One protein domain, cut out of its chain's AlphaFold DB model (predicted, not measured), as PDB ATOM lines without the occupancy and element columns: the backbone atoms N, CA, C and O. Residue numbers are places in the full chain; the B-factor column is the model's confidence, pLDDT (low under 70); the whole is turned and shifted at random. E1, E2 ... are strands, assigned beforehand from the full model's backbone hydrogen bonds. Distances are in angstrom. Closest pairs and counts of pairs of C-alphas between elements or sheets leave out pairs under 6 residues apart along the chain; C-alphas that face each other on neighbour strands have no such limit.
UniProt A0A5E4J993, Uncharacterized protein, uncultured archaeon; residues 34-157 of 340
ATOM      1  N   ASN A  34     187.953 159.973 236.301       35.12
ATOM      2  CA  ASN A  34     186.649 159.519 236.752       35.12
ATOM      3  C   ASN A  34     185.854 160.717 237.296       35.12
ATOM      4  O   ASN A  34     186.300 161.388 238.230       35.12
ATOM      5  N   ALA A  35     184.693 160.996 236.699       36.12
ATOM      6  CA  ALA A  35     183.775 162.046 237.134       36.12
ATOM      7  C   ALA A  35     182.519 161.415 237.752       36.12
ATOM      8  O   ALA A  35     181.730 160.762 237.067       36.12
ATOM      9  N   THR A  36     182.303 161.619 239.049       40.72
ATOM     10  CA  THR A  36     181.102 161.174 239.770       40.72
ATOM     11  C   THR A  36     180.008 162.238 239.662       40.72
ATOM     12  O   THR A  36     180.103 163.293 240.282       40.72
ATOM     13  N   SER A  37     178.960 161.988 238.866       41.34
ATOM     14  CA  SER A  37     177.796 162.884 238.746       41.34
ATOM     15  C   SER A  37     176.685 162.516 239.734       41.34
ATOM     16  O   SER A  37     176.359 161.331 239.851       41.34
ATOM     17  N   VAL A  38     176.009 163.507 240.332       49.50
ATOM     18  CA  VAL A  38     174.713 163.288 241.005       49.50
ATOM     19  C   VAL A  38     173.709 162.811 239.955       49.50
ATOM     20  O   VAL A  38     173.321 163.537 239.035       49.50
ATOM     21  N   THR A  39     173.358 161.535 240.050       51.84
ATOM     22  CA  THR A  39     172.644 160.773 239.031       51.84
ATOM     23  C   THR A  39     171.277 161.404 238.754       51.84
ATOM     24  O   THR A  39     170.367 161.257 239.565       51.84
ATOM     25  N   ARG A  40     171.144 162.065 237.585       65.69
ATOM     26  CA  ARG A  40     169.918 162.434 236.815       65.69
ATOM     27  C   ARG A  40     169.753 163.914 236.447       65.69
ATOM     28  O   ARG A  40     168.904 164.196 235.608       65.69
ATOM     29  N   LEU A  41     170.521 164.851 237.008       77.62
ATOM     30  CA  LEU A  41     170.419 166.265 236.593       77.62
ATOM     31  C   LEU A  41     171.293 166.574 235.375       77.62
ATOM     32  O   LEU A  41     170.857 167.236 234.431       77.62
ATOM     33  N   ILE A  42     172.516 166.051 235.383       84.81
ATOM     34  CA  ILE A  42     173.511 166.266 234.336       84.81
ATOM     35  C   ILE A  42     174.223 164.966 233.971       84.81
ATOM     36  O   ILE A  42     174.265 164.023 234.759       84.81
ATOM     37  N   ALA A  43     174.797 164.942 232.776       86.25
ATOM     38  CA  ALA A  43     175.718 163.928 232.300       86.25
ATOM     39  C   ALA A  43     177.044 164.605 231.961       86.25
ATOM     40  O   ALA A  43     177.075 165.597 231.232       86.25
ATOM     41  N   VAL A  44     178.135 164.069 232.491       84.44
ATOM     42  CA  VAL A  44     179.476 164.624 232.313       84.44
ATOM     43  C   VAL A  44     180.267 163.697 231.408       84.44
ATOM     44  O   VAL A  44     180.238 162.483 231.590       84.44
ATOM     45  N   ASN A  45     180.969 164.268 230.437       84.06
ATOM     46  CA  ASN A  45     181.945 163.552 229.635       84.06
ATOM     47  C   ASN A  45     183.266 164.325 229.659       84.06
ATOM     48  O   ASN A  45     183.320 165.485 229.246       84.06
ATOM     49  N   ALA A  46     184.307 163.675 230.164       77.06
ATOM     50  CA  ALA A  46     185.665 164.184 230.211       77.06
ATOM     51  C   ALA A  46     186.557 163.183 229.484       77.06
ATOM     52  O   ALA A  46     186.548 162.003 229.821       77.06
ATOM     53  N   SER A  47     187.352 163.637 228.520       68.12
ATOM     54  CA  SER A  47     188.427 162.807 227.982       68.12
ATOM     55  C   SER A  47     189.662 163.660 227.773       68.12
ATOM     56  O   SER A  47     189.676 164.515 226.890       68.12
ATOM     57  N   PHE A  48     190.723 163.429 228.534       66.06
ATOM     58  CA  PHE A  48     192.050 163.700 227.996       66.06
ATOM     59  C   PHE A  48     192.359 162.486 227.135       66.06
ATOM     60  O   PHE A  48     192.577 161.405 227.663       66.06
ATOM     61  N   GLY A  49     192.225 162.625 225.814       58.81
ATOM     62  CA  GLY A  49     192.595 161.534 224.912       58.81
ATOM     63  C   GLY A  49     194.052 161.122 225.127       58.81
ATOM     64  O   GLY A  49     194.816 161.875 225.732       58.81
ATOM     65  N   ASP A  50     194.432 159.962 224.594       57.94
ATOM     66  CA  ASP A  50     195.809 159.462 224.631       57.94
ATOM     67  C   ASP A  50     196.738 160.458 223.916       57.94
ATOM     68  O   ASP A  50     196.879 160.463 222.691       57.94
ATOM     69  N   MET A  51     197.314 161.381 224.681       63.72
ATOM     70  CA  MET A  51     198.192 162.430 224.185       63.72
ATOM     71  C   MET A  51     199.542 162.281 224.866       63.72
ATOM     72  O   MET A  51     199.645 162.378 226.086       63.72
ATOM     73  N   GLN A  52     200.587 162.095 224.063       69.69
ATOM     74  CA  GLN A  52     201.962 162.184 224.542       69.69
ATOM     75  C   GLN A  52     202.238 163.629 224.966       69.69
ATOM     76  O   GLN A  52     202.342 164.534 224.135       69.69
ATOM     77  N   MET A  53     202.302 163.858 226.275       76.25
ATOM     78  CA  MET A  53     202.493 165.180 226.860       76.25
ATOM     79  C   MET A  53     203.969 165.396 227.223       76.25
ATOM     80  O   MET A  53     204.588 164.600 227.923       76.25
ATOM     81  N   LEU A  54     204.537 166.512 226.770       80.44
ATOM     82  CA  LEU A  54     205.850 166.997 227.204       80.44
ATOM     83  C   LEU A  54     205.759 167.679 228.585       80.44
ATOM     84  O   LEU A  54     204.889 168.543 228.756       80.44
ATOM     85  N   PRO A  55     206.670 167.385 229.535       82.00
ATOM     86  CA  PRO A  55     206.716 168.055 230.835       82.00
ATOM     87  C   PRO A  55     206.888 169.571 230.726       82.00
ATOM     88  O   PRO A  55     207.578 170.073 229.837       82.00
ATOM     89  N   GLY A  56     206.272 170.306 231.654       81.06
ATOM     90  CA  GLY A  56     206.347 171.770 231.718       81.06
ATOM     91  C   GLY A  56     205.487 172.523 230.694       81.06
ATOM     92  O   GLY A  56     205.419 173.751 230.761       81.06
ATOM     93  N   TYR A  57     204.804 171.822 229.784       85.44
ATOM     94  CA  TYR A  57     203.829 172.412 228.866       85.44
ATOM     95  C   TYR A  57     202.408 172.248 229.396       85.44
ATOM     96  O   TYR A  57     202.062 171.245 230.020       85.44
ATOM     97  N   GLU A  58     201.585 173.259 229.135       88.81
ATOM     98  CA  GLU A  58     200.176 173.254 229.497       88.81
ATOM     99  C   GLU A  58     199.339 172.649 228.368       88.81
ATOM    100  O   GLU A  58     199.413 173.091 227.220       88.81
ATOM    101  N   TYR A  59     198.508 171.674 228.723       88.69
ATOM    102  CA  TYR A  59     197.544 171.045 227.827       88.69
ATOM    103  C   TYR A  59     196.134 171.374 228.296       88.69
ATOM    104  O   TYR A  59     195.899 171.540 229.493       88.69
ATOM    105  N   SER A  60     195.189 171.456 227.362       90.25
ATOM    106  CA  SER A  60     193.775 171.655 227.676       90.25
ATOM    107  C   SER A  60     192.929 170.554 227.066       90.25
ATOM    108  O   SER A  60     193.126 170.226 225.896       90.25
ATOM    109  N   SER A  61     191.948 170.071 227.818       89.25
ATOM    110  CA  SER A  61     190.859 169.257 227.296       89.25
ATOM    111  C   SER A  61     189.506 169.900 227.581       89.25
ATOM    112  O   SER A  61     189.352 170.720 228.489       89.25
ATOM    113  N   ASP A  62     188.531 169.520 226.772       91.00
ATOM    114  CA  ASP A  62     187.153 169.949 226.881       91.00
ATOM    115  C   ASP A  62     186.389 168.981 227.796       91.00
ATOM    116  O   ASP A  62     186.259 167.789 227.519       91.00
ATOM    117  N   LEU A  63     185.863 169.515 228.896       90.94
ATOM    118  CA  LEU A  63     184.911 168.842 229.769       90.94
ATOM    119  C   LEU A  63     183.500 169.247 229.341       90.94
ATOM    120  O   LEU A  63     183.119 170.412 229.477       90.94
ATOM    121  N   ALA A  64     182.725 168.295 228.827       92.44
ATOM    122  CA  ALA A  64     181.349 168.525 228.409       92.44
ATOM    123  C   ALA A  64     180.375 168.170 229.537       92.44
ATOM    124  O   ALA A  64     180.364 167.044 230.035       92.44
ATOM    125  N   VAL A  65     179.518 169.121 229.898       91.06
ATOM    126  CA  VAL A  65     178.415 168.934 230.840       91.06
ATOM    127  C   VAL A  65     177.106 169.096 230.086       91.06
ATOM    128  O   VAL A  65     176.812 170.157 229.537       91.06
ATOM    129  N   ASN A  66     176.318 168.029 230.062       94.25
ATOM    130  CA  ASN A  66     175.067 167.938 229.328       94.25
ATOM    131  C   ASN A  66     173.888 167.804 230.282       94.25
ATOM    132  O   ASN A  66     173.987 167.193 231.343       94.25
ATOM    133  N   TRP A  67     172.751 168.333 229.868       92.56
ATOM    134  CA  TRP A  67     171.470 168.155 230.523       92.56
ATOM    135  C   TRP A  67     171.059 166.683 230.482       92.56
ATOM    136  O   TRP A  67     171.053 166.073 229.414       92.56
ATOM    137  N   ALA A  68     170.702 166.119 231.635       89.25
ATOM    138  CA  ALA A  68     170.269 164.724 231.738       89.25
ATOM    139  C   ALA A  68     168.860 164.557 232.325       89.25
ATOM    140  O   ALA A  68     168.399 163.423 232.467       89.25
ATOM    141  N   VAL A  69     168.163 165.655 232.644       84.88
ATOM    142  CA  VAL A  69     166.791 165.578 233.163       84.88
ATOM    143  C   VAL A  69     165.865 165.103 232.040       84.88
ATOM    144  O   VAL A  69     165.804 165.757 230.995       84.88
ATOM    145  N   PRO A  70     165.135 163.990 232.227       85.38
ATOM    146  CA  PRO A  70     164.232 163.485 231.208       85.38
ATOM    147  C   PRO A  70     163.028 164.413 231.037       85.38
ATOM    148  O   PRO A  70     162.502 164.953 232.009       85.38
ATOM    149  N   ASP A  71     162.527 164.503 229.810       85.44
ATOM    150  CA  ASP A  71     161.332 165.273 229.452       85.44
ATOM    151  C   ASP A  71     160.111 164.944 230.326       85.44
ATOM    152  O   ASP A  71     159.341 165.821 230.708       85.44
ATOM    153  N   SER A  72     159.961 163.682 230.735       81.25
ATOM    154  CA  SER A  72     158.878 163.256 231.629       81.25
ATOM    155  C   SER A  72     158.888 163.955 232.991       81.25
ATOM    156  O   SER A  72     157.826 164.104 233.591       81.25
ATOM    157  N   ALA A  73     160.048 164.410 233.473       79.31
ATOM    158  CA  ALA A  73     160.170 165.166 234.718       79.31
ATOM    159  C   ALA A  73     159.803 166.653 234.557       79.31
ATOM    160  O   ALA A  73     159.632 167.348 235.555       79.31
ATOM    161  N   LEU A  74     159.669 167.140 233.319       83.38
ATOM    162  CA  LEU A  74     159.288 168.521 233.006       83.38
ATOM    163  C   LEU A  74     157.775 168.684 232.816       83.38
ATOM    164  O   LEU A  74     157.250 169.801 232.852       83.38
ATOM    165  N   VAL A  75     157.054 167.578 232.634       82.06
ATOM    166  CA  VAL A  75     155.595 167.577 232.512       82.06
ATOM    167  C   VAL A  75     154.967 168.042 233.828       82.06
ATOM    168  O   VAL A  75     155.155 167.431 234.875       82.06
ATOM    169  N   GLY A  76     154.184 169.121 233.771       75.88
ATOM    170  CA  GLY A  76     153.492 169.685 234.937       75.88
ATOM    171  C   GLY A  76     154.272 170.770 235.685       75.88
ATOM    172  O   GLY A  76     153.731 171.358 236.621       75.88
ATOM    173  N   ILE A  77     155.498 171.094 235.258       78.62
ATOM    174  CA  ILE A  77     156.210 172.273 235.757       78.62
ATOM    175  C   ILE A  77     155.537 173.530 235.189       78.62
ATOM    176  O   ILE A  77     155.457 173.711 233.978       78.62
ATOM    177  N   ALA A  78     155.048 174.399 236.077       74.75
ATOM    178  CA  ALA A  78     154.420 175.672 235.711       74.75
ATOM    179  C   ALA A  78     155.432 176.799 235.433       74.75
ATOM    180  O   ALA A  78     155.041 177.894 235.046       74.75
ATOM    181  N   ALA A  79     156.720 176.555 235.683       77.06
ATOM    182  CA  ALA A  79     157.784 177.514 235.433       77.06
ATOM    183  C   ALA A  79     158.186 177.525 233.953       77.06
ATOM    184  O   ALA A  79     158.418 176.473 233.362       77.06
ATOM    185  N   ASP A  80     158.369 178.721 233.393       86.75
ATOM    186  CA  ASP A  80     158.817 178.912 232.005       86.75
ATOM    187  C   ASP A  80     160.285 178.497 231.786       86.75
ATOM    188  O   ASP A  80     160.747 178.328 230.654       86.75
ATOM    189  N   ARG A  81     161.057 178.363 232.871       88.94
ATOM    190  CA  ARG A  81     162.476 178.011 232.831       88.94
ATOM    191  C   ARG A  81     162.886 177.197 234.051       88.94
ATOM    192  O   ARG A  81     162.504 177.519 235.173       88.94
ATOM    193  N   VAL A  82     163.709 176.183 233.815       87.62
ATOM    194  CA  VAL A  82     164.408 175.406 234.841       87.62
ATOM    195  C   VAL A  82     165.902 175.609 234.637       87.62
ATOM    196  O   VAL A  82     166.406 175.406 233.533       87.62
ATOM    197  N   THR A  83     166.604 176.001 235.694       90.31
ATOM    198  CA  THR A  83     168.050 176.234 235.674       90.31
ATOM    199  C   THR A  83     168.720 175.197 236.561       90.31
ATOM    200  O   THR A  83     168.309 174.989 237.701       90.31
ATOM    201  N   VAL A  84     169.747 174.546 236.028       86.00
ATOM    202  CA  VAL A  84     170.643 173.661 236.768       86.00
ATOM    203  C   VAL A  84     171.982 174.373 236.896       86.00
ATOM    204  O   VAL A  84     172.657 174.653 235.906       86.00
ATOM    205  N   PHE A  85     172.353 174.674 238.129       83.75
ATOM    206  CA  PHE A  85     173.662 175.177 238.500       83.75
ATOM    207  C   PHE A  85     174.600 173.988 238.618       83.75
ATOM    208  O   PHE A  85     174.254 172.990 239.248       83.75
ATOM    209  N   VAL A  86     175.779 174.088 238.017       84.94
ATOM    210  CA  VAL A  86     176.801 173.046 238.064       84.94
ATOM    211  C   VAL A  86     178.107 173.639 238.563       84.94
ATOM    212  O   VAL A  86     178.550 174.691 238.095       84.94
ATOM    213  N   GLU A  87     178.721 172.932 239.492       85.19
ATOM    214  CA  GLU A  87     180.051 173.200 240.004       85.19
ATOM    215  C   GLU A  87     180.953 172.033 239.619       85.19
ATOM    216  O   GLU A  87     180.595 170.864 239.785       85.19
ATOM    217  N   VAL A  88     182.112 172.358 239.062       86.56
ATOM    218  CA  VAL A  88     183.153 171.387 238.746       86.56
ATOM    219  C   VAL A  88     184.372 171.759 239.566       86.56
ATOM    220  O   VAL A  88     184.909 172.853 239.396       86.56
ATOM    221  N   GLN A  89     184.835 170.840 240.403       86.50
ATOM    222  CA  GLN A  89     185.987 171.030 241.269       86.50
ATOM    223  C   GLN A  89     187.029 169.937 241.025       86.50
ATOM    224  O   GLN A  89     186.711 168.769 240.803       86.50
ATOM    225  N   VAL A  90     188.299 170.320 241.054       86.44
ATOM    226  CA  VAL A  90     189.425 169.388 241.002       86.44
ATOM    227  C   VAL A  90     189.581 168.716 242.365       86.44
ATOM    228  O   VAL A  90     189.602 169.394 243.390       86.44
ATOM    229  N   GLY A  91     189.693 167.386 242.389       76.81
ATOM    230  CA  GLY A  91     189.898 166.635 243.627       76.81
ATOM    231  C   GLY A  91     191.217 166.977 244.324       76.81
ATOM    232  O   GLY A  91     192.203 167.332 243.682       76.81
ATOM    233  N   GLU A  92     191.252 166.826 245.650       72.88
ATOM    234  CA  GLU A  92     192.406 167.200 246.488       72.88
ATOM    235  C   GLU A  92     193.721 166.532 246.047       72.88
ATOM    236  O   GLU A  92     194.782 167.153 246.069       72.88
ATOM    237  N   ASN A  93     193.645 165.292 245.557       72.94
ATOM    238  CA  ASN A  93     194.796 164.519 245.077       72.94
ATOM    239  C   ASN A  93     195.118 164.751 243.590       72.94
ATOM    240  O   ASN A  93     195.879 163.993 242.998       72.94
ATOM    241  N   SER A  94     194.515 165.761 242.959       80.62
ATOM    242  CA  SER A  94     194.559 165.986 241.508       80.62
ATOM    243  C   SER A  94     195.079 167.379 241.149       80.62
ATOM    244  O   SER A  94     194.673 167.974 240.154       80.62
ATOM    245  N   SER A  95     196.011 167.890 241.961       80.25
ATOM    246  CA  SER A  95     196.585 169.246 241.874       80.25
ATOM    247  C   SER A  95     197.217 169.628 240.525       80.25
ATOM    248  O   SER A  95     197.424 170.812 240.253       80.25
ATOM    249  N   GLN A  96     197.518 168.647 239.673       83.00
ATOM    250  CA  GLN A  96     198.008 168.852 238.313       83.00
ATOM    251  C   GLN A  96     196.937 169.435 237.378       83.00
ATOM    252  O   GLN A  96     197.287 170.112 236.406       83.00
ATOM    253  N   PHE A  97     195.653 169.231 237.690       88.38
ATOM    254  CA  PHE A  97     194.523 169.762 236.933       88.38
ATOM    255  C   PHE A  97     194.029 171.092 237.502       88.38
ATOM    256  O   PHE A  97     194.064 171.327 238.707       88.38
ATOM    257  N   TYR A  98     193.555 171.981 236.632       92.31
ATOM    258  CA  TYR A  98     192.998 173.273 237.035       92.31
ATOM    259  C   TYR A  98     192.134 173.899 235.942       92.31
ATOM    260  O   TYR A  98     192.243 173.590 234.756       92.31
ATOM    261  N   PHE A  99     191.312 174.858 236.346       93.94
ATOM    262  CA  PHE A  99     190.558 175.742 235.469       93.94
ATOM    263  C   PHE A  99     191.252 177.098 235.345       93.94
ATOM    264  O   PHE A  99     192.137 177.454 236.133       93.94
ATOM    265  N   LYS A 100     190.839 177.876 234.342       92.81
ATOM    266  CA  LYS A 100     191.279 179.260 234.172       92.81
ATOM    267  C   LYS A 100     190.095 180.206 234.186       92.81
ATOM    268  O   LYS A 100     189.212 180.088 233.345       92.81
ATOM    269  N   ASP A 101     190.158 181.191 235.071       85.50
ATOM    270  CA  ASP A 101     189.245 182.331 235.097       85.50
ATOM    271  C   ASP A 101     190.064 183.618 234.967       85.50
ATOM    272  O   ASP A 101     190.953 183.886 235.777       85.50
ATOM    273  N   ASN A 102     189.826 184.378 233.896       85.06
ATOM    274  CA  ASN A 102     190.593 185.582 233.553       85.06
ATOM    275  C   ASN A 102     192.126 185.374 233.564       85.06
ATOM    276  O   ASN A 102     192.896 186.265 233.914       85.06
ATOM    277  N   GLY A 103     192.575 184.171 233.186       85.81
ATOM    278  CA  GLY A 103     193.988 183.779 233.157       85.81
ATOM    279  C   GLY A 103     194.561 183.298 234.495       85.81
ATOM    280  O   GLY A 103     195.659 182.745 234.504       85.81
ATOM    281  N   ALA A 104     193.833 183.443 235.605       88.75
ATOM    282  CA  ALA A 104     194.234 182.911 236.903       88.75
ATOM    283  C   ALA A 104     193.880 181.423 237.021       88.75
ATOM    284  O   ALA A 104     192.813 180.995 236.578       88.75
ATOM    285  N   ARG A 105     194.767 180.643 237.650       91.75
ATOM    286  CA  ARG A 105     194.503 179.235 237.972       91.75
ATOM    287  C   ARG A 105     193.452 179.139 239.075       91.75
ATOM    288  O   ARG A 105     193.570 179.815 240.097       91.75
ATOM    289  N   ARG A 106     192.456 178.286 238.865       91.38
ATOM    290  CA  ARG A 106     191.390 177.964 239.817       91.38
ATOM    291  C   ARG A 106     191.277 176.453 239.963       91.38
ATOM    292  O   ARG A 106     191.482 175.722 239.000       91.38
ATOM    293  N   ASN A 107     190.942 175.996 241.158       87.00
ATOM    294  CA  ASN A 107     190.601 174.603 241.440       87.00
ATOM    295  C   ASN A 107     189.148 174.270 241.063       87.00
ATOM    296  O   ASN A 107     188.796 173.098 241.012       87.00
ATOM    297  N   GLU A 108     188.322 175.273 240.773       89.31
ATOM    298  CA  GLU A 108     186.900 175.102 240.481       89.31
ATOM    299  C   GLU A 108     186.411 176.019 239.357       89.31
ATOM    300  O   GLU A 108     187.042 177.027 239.017       89.31
ATOM    301  N   THR A 109     185.275 175.654 238.770       90.25
ATOM    302  CA  THR A 109     184.531 176.480 237.820       90.25
ATOM    303  C   THR A 109     183.031 176.265 237.979       90.25
ATOM    304  O   THR A 109     182.564 175.156 238.241       90.25
ATOM    305  N   PHE A 110     182.268 177.328 237.737       88.50
ATOM    306  CA  PHE A 110     180.812 177.326 237.823       88.50
ATOM    307  C   PHE A 110     180.200 177.507 236.439       88.50
ATOM    308  O   PHE A 110     180.661 178.325 235.639       88.50
ATOM    309  N   LEU A 111     179.147 176.751 236.152       91.44
ATOM    310  CA  LEU A 111     178.381 176.868 234.918       91.44
ATOM    311  C   LEU A 111     176.891 176.666 235.184       91.44
ATOM    312  O   LEU A 111     176.486 176.114 236.203       91.44
ATOM    313  N   THR A 112     176.065 177.119 234.248       92.25
ATOM    314  CA  THR A 112     174.618 176.910 234.296       92.25
ATOM    315  C   THR A 112     174.134 176.264 233.010       92.25
ATOM    316  O   THR A 112     174.567 176.620 231.906       92.25
ATOM    317  N   LEU A 113     173.224 175.309 233.173       93.38
ATOM    318  CA  LEU A 113     172.398 174.764 232.107       93.38
ATOM    319  C   LEU A 113     170.972 175.269 232.299       93.38
ATOM    320  O   LEU A 113     170.459 175.290 233.415       93.38
ATOM    321  N   ASP A 114     170.326 175.655 231.209       94.44
ATOM    322  CA  ASP A 114     169.000 176.261 231.236       94.44
ATOM    323  C   ASP A 114     168.069 175.518 230.286       94.44
ATOM    324  O   ASP A 114     168.336 175.427 229.091       94.44
ATOM    325  N   CYS A 115     166.937 175.049 230.792       93.00
ATOM    326  CA  CYS A 115     165.851 174.487 230.004       93.00
ATOM    327  C   CYS A 115     164.679 175.472 229.992       93.00
ATOM    328  O   CYS A 115     164.045 175.711 231.018       93.00
ATOM    329  N   ALA A 116     164.388 176.067 228.836       94.06
ATOM    330  CA  ALA A 116     163.181 176.863 228.634       94.06
ATOM    331  C   ALA A 116     162.012 175.910 228.357       94.06
ATOM    332  O   ALA A 116     161.947 175.322 227.274       94.06
ATOM    333  N   VAL A 117     161.125 175.731 229.335       90.94
ATOM    334  CA  VAL A 117     160.088 174.694 229.309       90.94
ATOM    335  C   VAL A 117     158.916 175.153 228.449       90.94
ATOM    336  O   VAL A 117     158.306 176.188 228.698       90.94
ATOM    337  N   ALA A 118     158.572 174.360 227.437       90.75
ATOM    338  CA  ALA A 118     157.387 174.561 226.615       90.75
ATOM    339  C   ALA A 118     156.708 173.212 226.371       90.75
ATOM    340  O   ALA A 118     157.330 172.283 225.862       90.75
ATOM    341  N   ASN A 119     155.426 173.101 226.730       88.44
ATOM    342  CA  ASN A 119     154.641 171.864 226.600       88.44
ATOM    343  C   ASN A 119     155.282 170.640 227.287       88.44
ATOM    344  O   ASN A 119     155.189 169.525 226.780       88.44
ATOM    345  N   GLY A 120     155.937 170.849 228.436       83.56
ATOM    346  CA  GLY A 120     156.600 169.777 229.188       83.56
ATOM    347  C   GLY A 120     157.901 169.271 228.561       83.56
ATOM    348  O   GLY A 120     158.314 168.165 228.876       83.56
ATOM    349  N   LEU A 121     158.526 170.051 227.675       90.94
ATOM    350  CA  LEU A 121     159.795 169.738 227.011       90.94
ATOM    351  C   LEU A 121     160.738 170.943 227.071       90.94
ATOM    352  O   LEU A 121     160.281 172.086 227.164       90.94
ATOM    353  N   CYS A 122     162.044 170.713 226.936       91.12
ATOM    354  CA  CYS A 122     162.986 171.806 226.696       91.12
ATOM    355  C   CYS A 122     162.846 172.332 225.261       91.12
ATOM    356  O   CYS A 122     163.029 171.609 224.283       91.12
ATOM    357  N   SER A 123     162.538 173.618 225.118       91.94
ATOM    358  CA  SER A 123     162.424 174.289 223.820       91.94
ATOM    359  C   SER A 123     163.794 174.604 223.206       91.94
ATOM    360  O   SER A 123     164.816 174.607 223.893       91.94
ATOM    361  N   GLY A 124     163.832 174.935 221.910       86.56
ATOM    362  CA  GLY A 124     165.079 175.205 221.175       86.56
ATOM    363  C   GLY A 124     165.905 176.409 221.662       86.56
ATOM    364  O   GLY A 124     167.049 176.550 221.252       86.56
ATOM    365  N   GLY A 125     165.363 177.263 222.540       87.69
ATOM    366  CA  GLY A 125     166.107 178.352 223.195       87.69
ATOM    367  C   GLY A 125     166.871 177.929 224.456       87.69
ATOM    368  O   GLY A 125     167.423 178.781 225.150       87.69
ATOM    369  N   SER A 126     166.855 176.638 224.782       94.06
ATOM    370  CA  SER A 126     167.502 176.068 225.963       94.06
ATOM    371  C   SER A 126     169.013 175.935 225.776       94.06
ATOM    372  O   SER A 126     169.503 175.640 224.688       94.06
ATOM    373  N   ASN A 127     169.755 176.098 226.865       94.94
ATOM    374  CA  ASN A 127     171.182 175.847 226.933       94.94
ATOM    375  C   ASN A 127     171.439 174.533 227.675       94.94
ATOM    376  O   ASN A 127     171.656 174.512 228.884       94.94
ATOM    377  N   LEU A 128     171.340 173.430 226.938       94.81
ATOM    378  CA  LEU A 128     171.367 172.076 227.494       94.81
ATOM    379  C   LEU A 128     172.769 171.460 227.531       94.81
ATOM    380  O   LEU A 128     172.927 170.339 227.998       94.81
ATOM    381  N   SER A 129     173.784 172.149 227.015       95.19
ATOM    382  CA  SER A 129     175.152 171.642 226.988       95.19
ATOM    383  C   SER A 129     176.140 172.787 227.133       95.19
ATOM    384  O   SER A 129     176.009 173.830 226.490       95.19
ATOM    385  N   ARG A 130     177.141 172.589 227.985       95.12
ATOM    386  CA  ARG A 130     178.240 173.525 228.191       95.12
ATOM    387  C   ARG A 130     179.556 172.777 228.198       95.12
ATOM    388  O   ARG A 130     179.661 171.684 228.746       95.12
ATOM    389  N   THR A 131     180.565 173.422 227.638       92.56
ATOM    390  CA  THR A 131     181.937 172.928 227.646       92.56
ATOM    391  C   THR A 131     182.792 173.868 228.476       92.56
ATOM    392  O   THR A 131     182.737 175.085 228.284       92.56
ATOM    393  N   VAL A 132     183.585 173.307 229.382       91.88
ATOM    394  CA  VAL A 132     184.608 174.038 230.132       91.88
ATOM    395  C   VAL A 132     185.977 173.459 229.828       91.88
ATOM    396  O   VAL A 132     186.129 172.252 229.649       91.88
ATOM    397  N   LYS A 133     186.982 174.331 229.748       92.88
ATOM    398  CA  LYS A 133     188.358 173.907 229.501       92.88
ATOM    399  C   LYS A 133     189.020 173.514 230.806       92.88
ATOM    400  O   LYS A 133     189.199 174.358 231.685       92.88
ATOM    401  N   LEU A 134     189.413 172.254 230.890       91.88
ATOM    402  CA  LEU A 134     190.253 171.725 231.946       91.88
ATOM    403  C   LEU A 134     191.700 171.745 231.470       91.88
ATOM    404  O   LEU A 134     192.003 171.265 230.381       91.88
ATOM    405  N   TYR A 135     192.589 172.307 232.275       91.62
ATOM    406  CA  TYR A 135     194.008 172.407 231.975       91.62
ATOM    407  C   TYR A 135     194.797 171.434 232.841       91.62
ATOM    408  O   TYR A 135     194.394 171.132 233.962       91.62
ATOM    409  N   THR A 136     195.931 170.966 232.329       89.31
ATOM    410  CA  THR A 136     196.884 170.142 233.074       89.31
ATOM    411  C   THR A 136     198.320 170.497 232.704       89.31
ATOM    412  O   THR A 136     198.579 171.049 231.631       89.31
ATOM    413  N   THR A 137     199.258 170.210 233.606       85.50
ATOM    414  CA  THR A 137     200.703 170.363 233.370       85.50
ATOM    415  C   THR A 137     201.417 169.174 234.000       85.50
ATOM    416  O   THR A 137     201.297 168.979 235.208       85.50
ATOM    417  N   LEU A 138     202.174 168.407 233.217       77.19
ATOM    418  CA  LEU A 138     203.022 167.343 233.762       77.19
ATOM    419  C   LEU A 138     204.247 167.943 234.451       77.19
ATOM    420  O   LEU A 138     204.933 168.795 233.873       77.19
ATOM    421  N   ALA A 139     204.518 167.480 235.671       68.75
ATOM    422  CA  ALA A 139     205.661 167.928 236.458       68.75
ATOM    423  C   ALA A 139     206.976 167.272 236.004       68.75
ATOM    424  O   ALA A 139     207.972 167.978 235.885       68.75
ATOM    425  N   ASP A 140     206.978 165.965 235.706       68.38
ATOM    426  CA  ASP A 140     208.175 165.215 235.301       68.38
ATOM    427  C   ASP A 140     207.837 164.005 234.413       68.38
ATOM    428  O   ASP A 140     206.733 163.475 234.457       68.38
ATOM    429  N   VAL A 141     208.815 163.524 233.632       59.66
ATOM    430  CA  VAL A 141     208.661 162.358 232.724       59.66
ATOM    431  C   VAL A 141     208.378 161.054 233.491       59.66
ATOM    432  O   VAL A 141     207.845 160.105 232.930       59.66
ATOM    433  N   SER A 142     208.737 160.982 234.776       55.53
ATOM    434  CA  SER A 142     208.616 159.764 235.586       55.53
ATOM    435  C   SER A 142     207.259 159.572 236.273       55.53
ATOM    436  O   SER A 142     207.065 158.529 236.899       55.53
ATOM    437  N   SER A 143     206.325 160.534 236.204       55.22
ATOM    438  CA  SER A 143     204.964 160.366 236.743       55.22
ATOM    439  C   SER A 143     204.093 159.605 235.743       55.22
ATOM    440  O   SER A 143     203.199 160.137 235.097       55.22
ATOM    441  N   SER A 144     204.388 158.317 235.567       46.88
ATOM    442  CA  SER A 144     203.859 157.537 234.448       46.88
ATOM    443  C   SER A 144     202.370 157.164 234.543       46.88
ATOM    444  O   SER A 144     201.928 156.353 233.745       46.88
ATOM    445  N   ASN A 145     201.605 157.705 235.501       54.28
ATOM    446  CA  ASN A 145     200.151 157.536 235.641       54.28
ATOM    447  C   ASN A 145     199.580 158.660 236.527       54.28
ATOM    448  O   ASN A 145     199.235 158.432 237.688       54.28
ATOM    449  N   ASP A 146     199.507 159.883 236.004       61.59
ATOM    450  CA  ASP A 146     198.821 160.982 236.694       61.59
ATOM    451  C   ASP A 146     197.306 160.860 236.469       61.59
ATOM    452  O   ASP A 146     196.726 161.516 235.606       61.59
ATOM    453  N   SER A 147     196.648 159.998 237.247       66.56
ATOM    454  CA  SER A 147     195.186 159.945 237.285       66.56
ATOM    455  C   SER A 147     194.621 161.122 238.081       66.56
ATOM    456  O   SER A 147     195.182 161.574 239.084       66.56
ATOM    457  N   GLY A 148     193.510 161.661 237.586       70.12
ATOM    458  CA  GLY A 148     192.832 162.812 238.162       70.12
ATOM    459  C   GLY A 148     191.408 162.474 238.554       70.12
ATOM    460  O   GLY A 148     190.735 161.701 237.880       70.12
ATOM    461  N   MET A 149     190.911 163.090 239.615       73.69
ATOM    462  CA  MET A 149     189.502 163.050 239.967       73.69
ATOM    463  C   MET A 149     188.914 164.448 239.829       73.69
ATOM    464  O   MET A 149     189.500 165.433 240.286       73.69
ATOM    465  N   LEU A 150     187.743 164.524 239.203       78.81
ATOM    466  CA  LEU A 150     186.922 165.727 239.170       78.81
ATOM    467  C   LEU A 150     185.633 165.449 239.931       78.81
ATOM    468  O   LEU A 150     184.929 164.478 239.648       78.81
ATOM    469  N   TRP A 151     185.302 166.337 240.855       77.69
ATOM    470  CA  TRP A 151     184.014 166.357 241.526       77.69
ATOM    471  C   TRP A 151     183.072 167.240 240.722       77.69
ATOM    472  O   TRP A 151     183.369 168.412 240.492       77.69
ATOM    473  N   VAL A 152     181.950 166.684 240.259       78.94
ATOM    474  CA  VAL A 152     180.949 167.453 239.511       78.94
ATOM    475  C   VAL A 152     179.615 167.401 240.224       78.94
ATOM    476  O   VAL A 152     178.969 166.358 240.320       78.94
ATOM    477  N   MET A 153     179.186 168.560 240.700       76.94
ATOM    478  CA  MET A 153     177.980 168.718 241.495       76.94
ATOM    479  C   MET A 153     176.956 169.524 240.706       76.94
ATOM    480  O   MET A 153     177.308 170.441 239.969       76.94
ATOM    481  N   ALA A 154     175.677 169.185 240.853       79.75
ATOM    482  CA  ALA A 154     174.585 169.890 240.195       79.75
ATOM    483  C   ALA A 154     173.445 170.164 241.173       79.75
ATOM    484  O   ALA A 154     173.123 169.318 242.006       79.75
ATOM    485  N   SER A 155     172.816 171.329 241.042       74.50
ATOM    486  CA  SER A 155     171.710 171.771 241.887       74.50
ATOM    487  C   SER A 155     170.701 172.594 241.090       74.50
ATOM    488  O   SER A 155     171.049 173.287 240.140       74.50
ATOM    489  N   LEU A 156     169.432 172.552 241.496       76.81
ATOM    490  CA  LEU A 156     168.384 173.445 240.976       76.81
ATOM    491  C   LEU A 156     168.382 174.818 241.676       76.81
ATOM    492  O   LEU A 156     167.572 175.682 241.341       76.81
ATOM    493  N   LYS A 157     169.273 175.023 242.656       73.12
ATOM    494  CA  LYS A 157     169.472 176.287 243.377       73.12
ATOM    495  C   LYS A 157     170.924 176.772 243.241       73.12
ATOM    496  O   LYS A 157     171.815 175.928 243.139       73.12
TER     497      LYS A 157
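This is residues 34 to 157 of the 340 residues of an uncharacterized protein of uncultured archaeon (UniProt A0A5E4J993). Look for a long, twisted sandwich of two sheets face to face, E2 E3 E8 E5 E6 and E1 E9 E4 E7, with the strands of the one nearly in line with those of the other and the small hairpin of E5 and E6 turned away from the long strands. Loops cover both ends, residues 68 to 80 at one and residues 138 to 147 at the other. The printed part has 124 residues with nine named strands, E1 to E9 along the chain, and no named helix, class all strand; the first sheet is antiparallel and the second mixed. It is a rod of 56 by 27 by 23 A, only just loose, close to compact, with a radius of gyration of the C-alphas of 16.9 A.

Find C-alpha 34 at (186.649, 159.519, 236.752), where E1 begins, residues 34 to 37. E2 follows at residues 42 to 46, then E3 at 58 to 67, 29.2 A long. E4, residues 81 to 90, begins at C-alpha 81, (162.476, 178.011, 232.831), and runs 29.5 A. Next come E5, residues 97 to 101, and E6, residues 104 to 106. E7, residues 108 to 118, is the longest at 32.6 A; E8, residues 129 to 137, measures 26.4 A. E9, residues 148 to 155, runs 23.2 A to C-alpha 155 at (171.710, 171.771, 241.887).

In the strongly twisted sheet E2 E3 E8 E5 E6, look first at the hairpin of E2 and E3, where N 43 and O 66 are 2.8 A apart. E3 and E8 are antiparallel, with N 61 and O 134 at 2.8 A. E5 is staggered: residues 97 to 98 pair with E8, N 98 and O 135 at 2.9 A, and residues 99 to 101 with E6, N 99 and O 106 at 2.8 A. E6 runs on into E7 at 75 degrees. In the other sheet, also strongly twisted, E4 and E7 are antiparallel, with N 84 and O 113 at 2.8 A, as are E9 and E4, with N 87 and O 153 at 2.9 A. Edge strand E1 is parallel to E9, with no backbone N and O within hydrogen-bond range. The two sheets make a sandwich, their facing parts 8.8 A centre to centre.

The C-alphas farthest apart, Ala 78 and Ser 142, are 56.5 A apart. The printed part has no cut; the links E2 to E3 and E3 to E4 are long. Look for pLDDT under 70 at residues 34 to 40, 47 to 52 and 139 to 147.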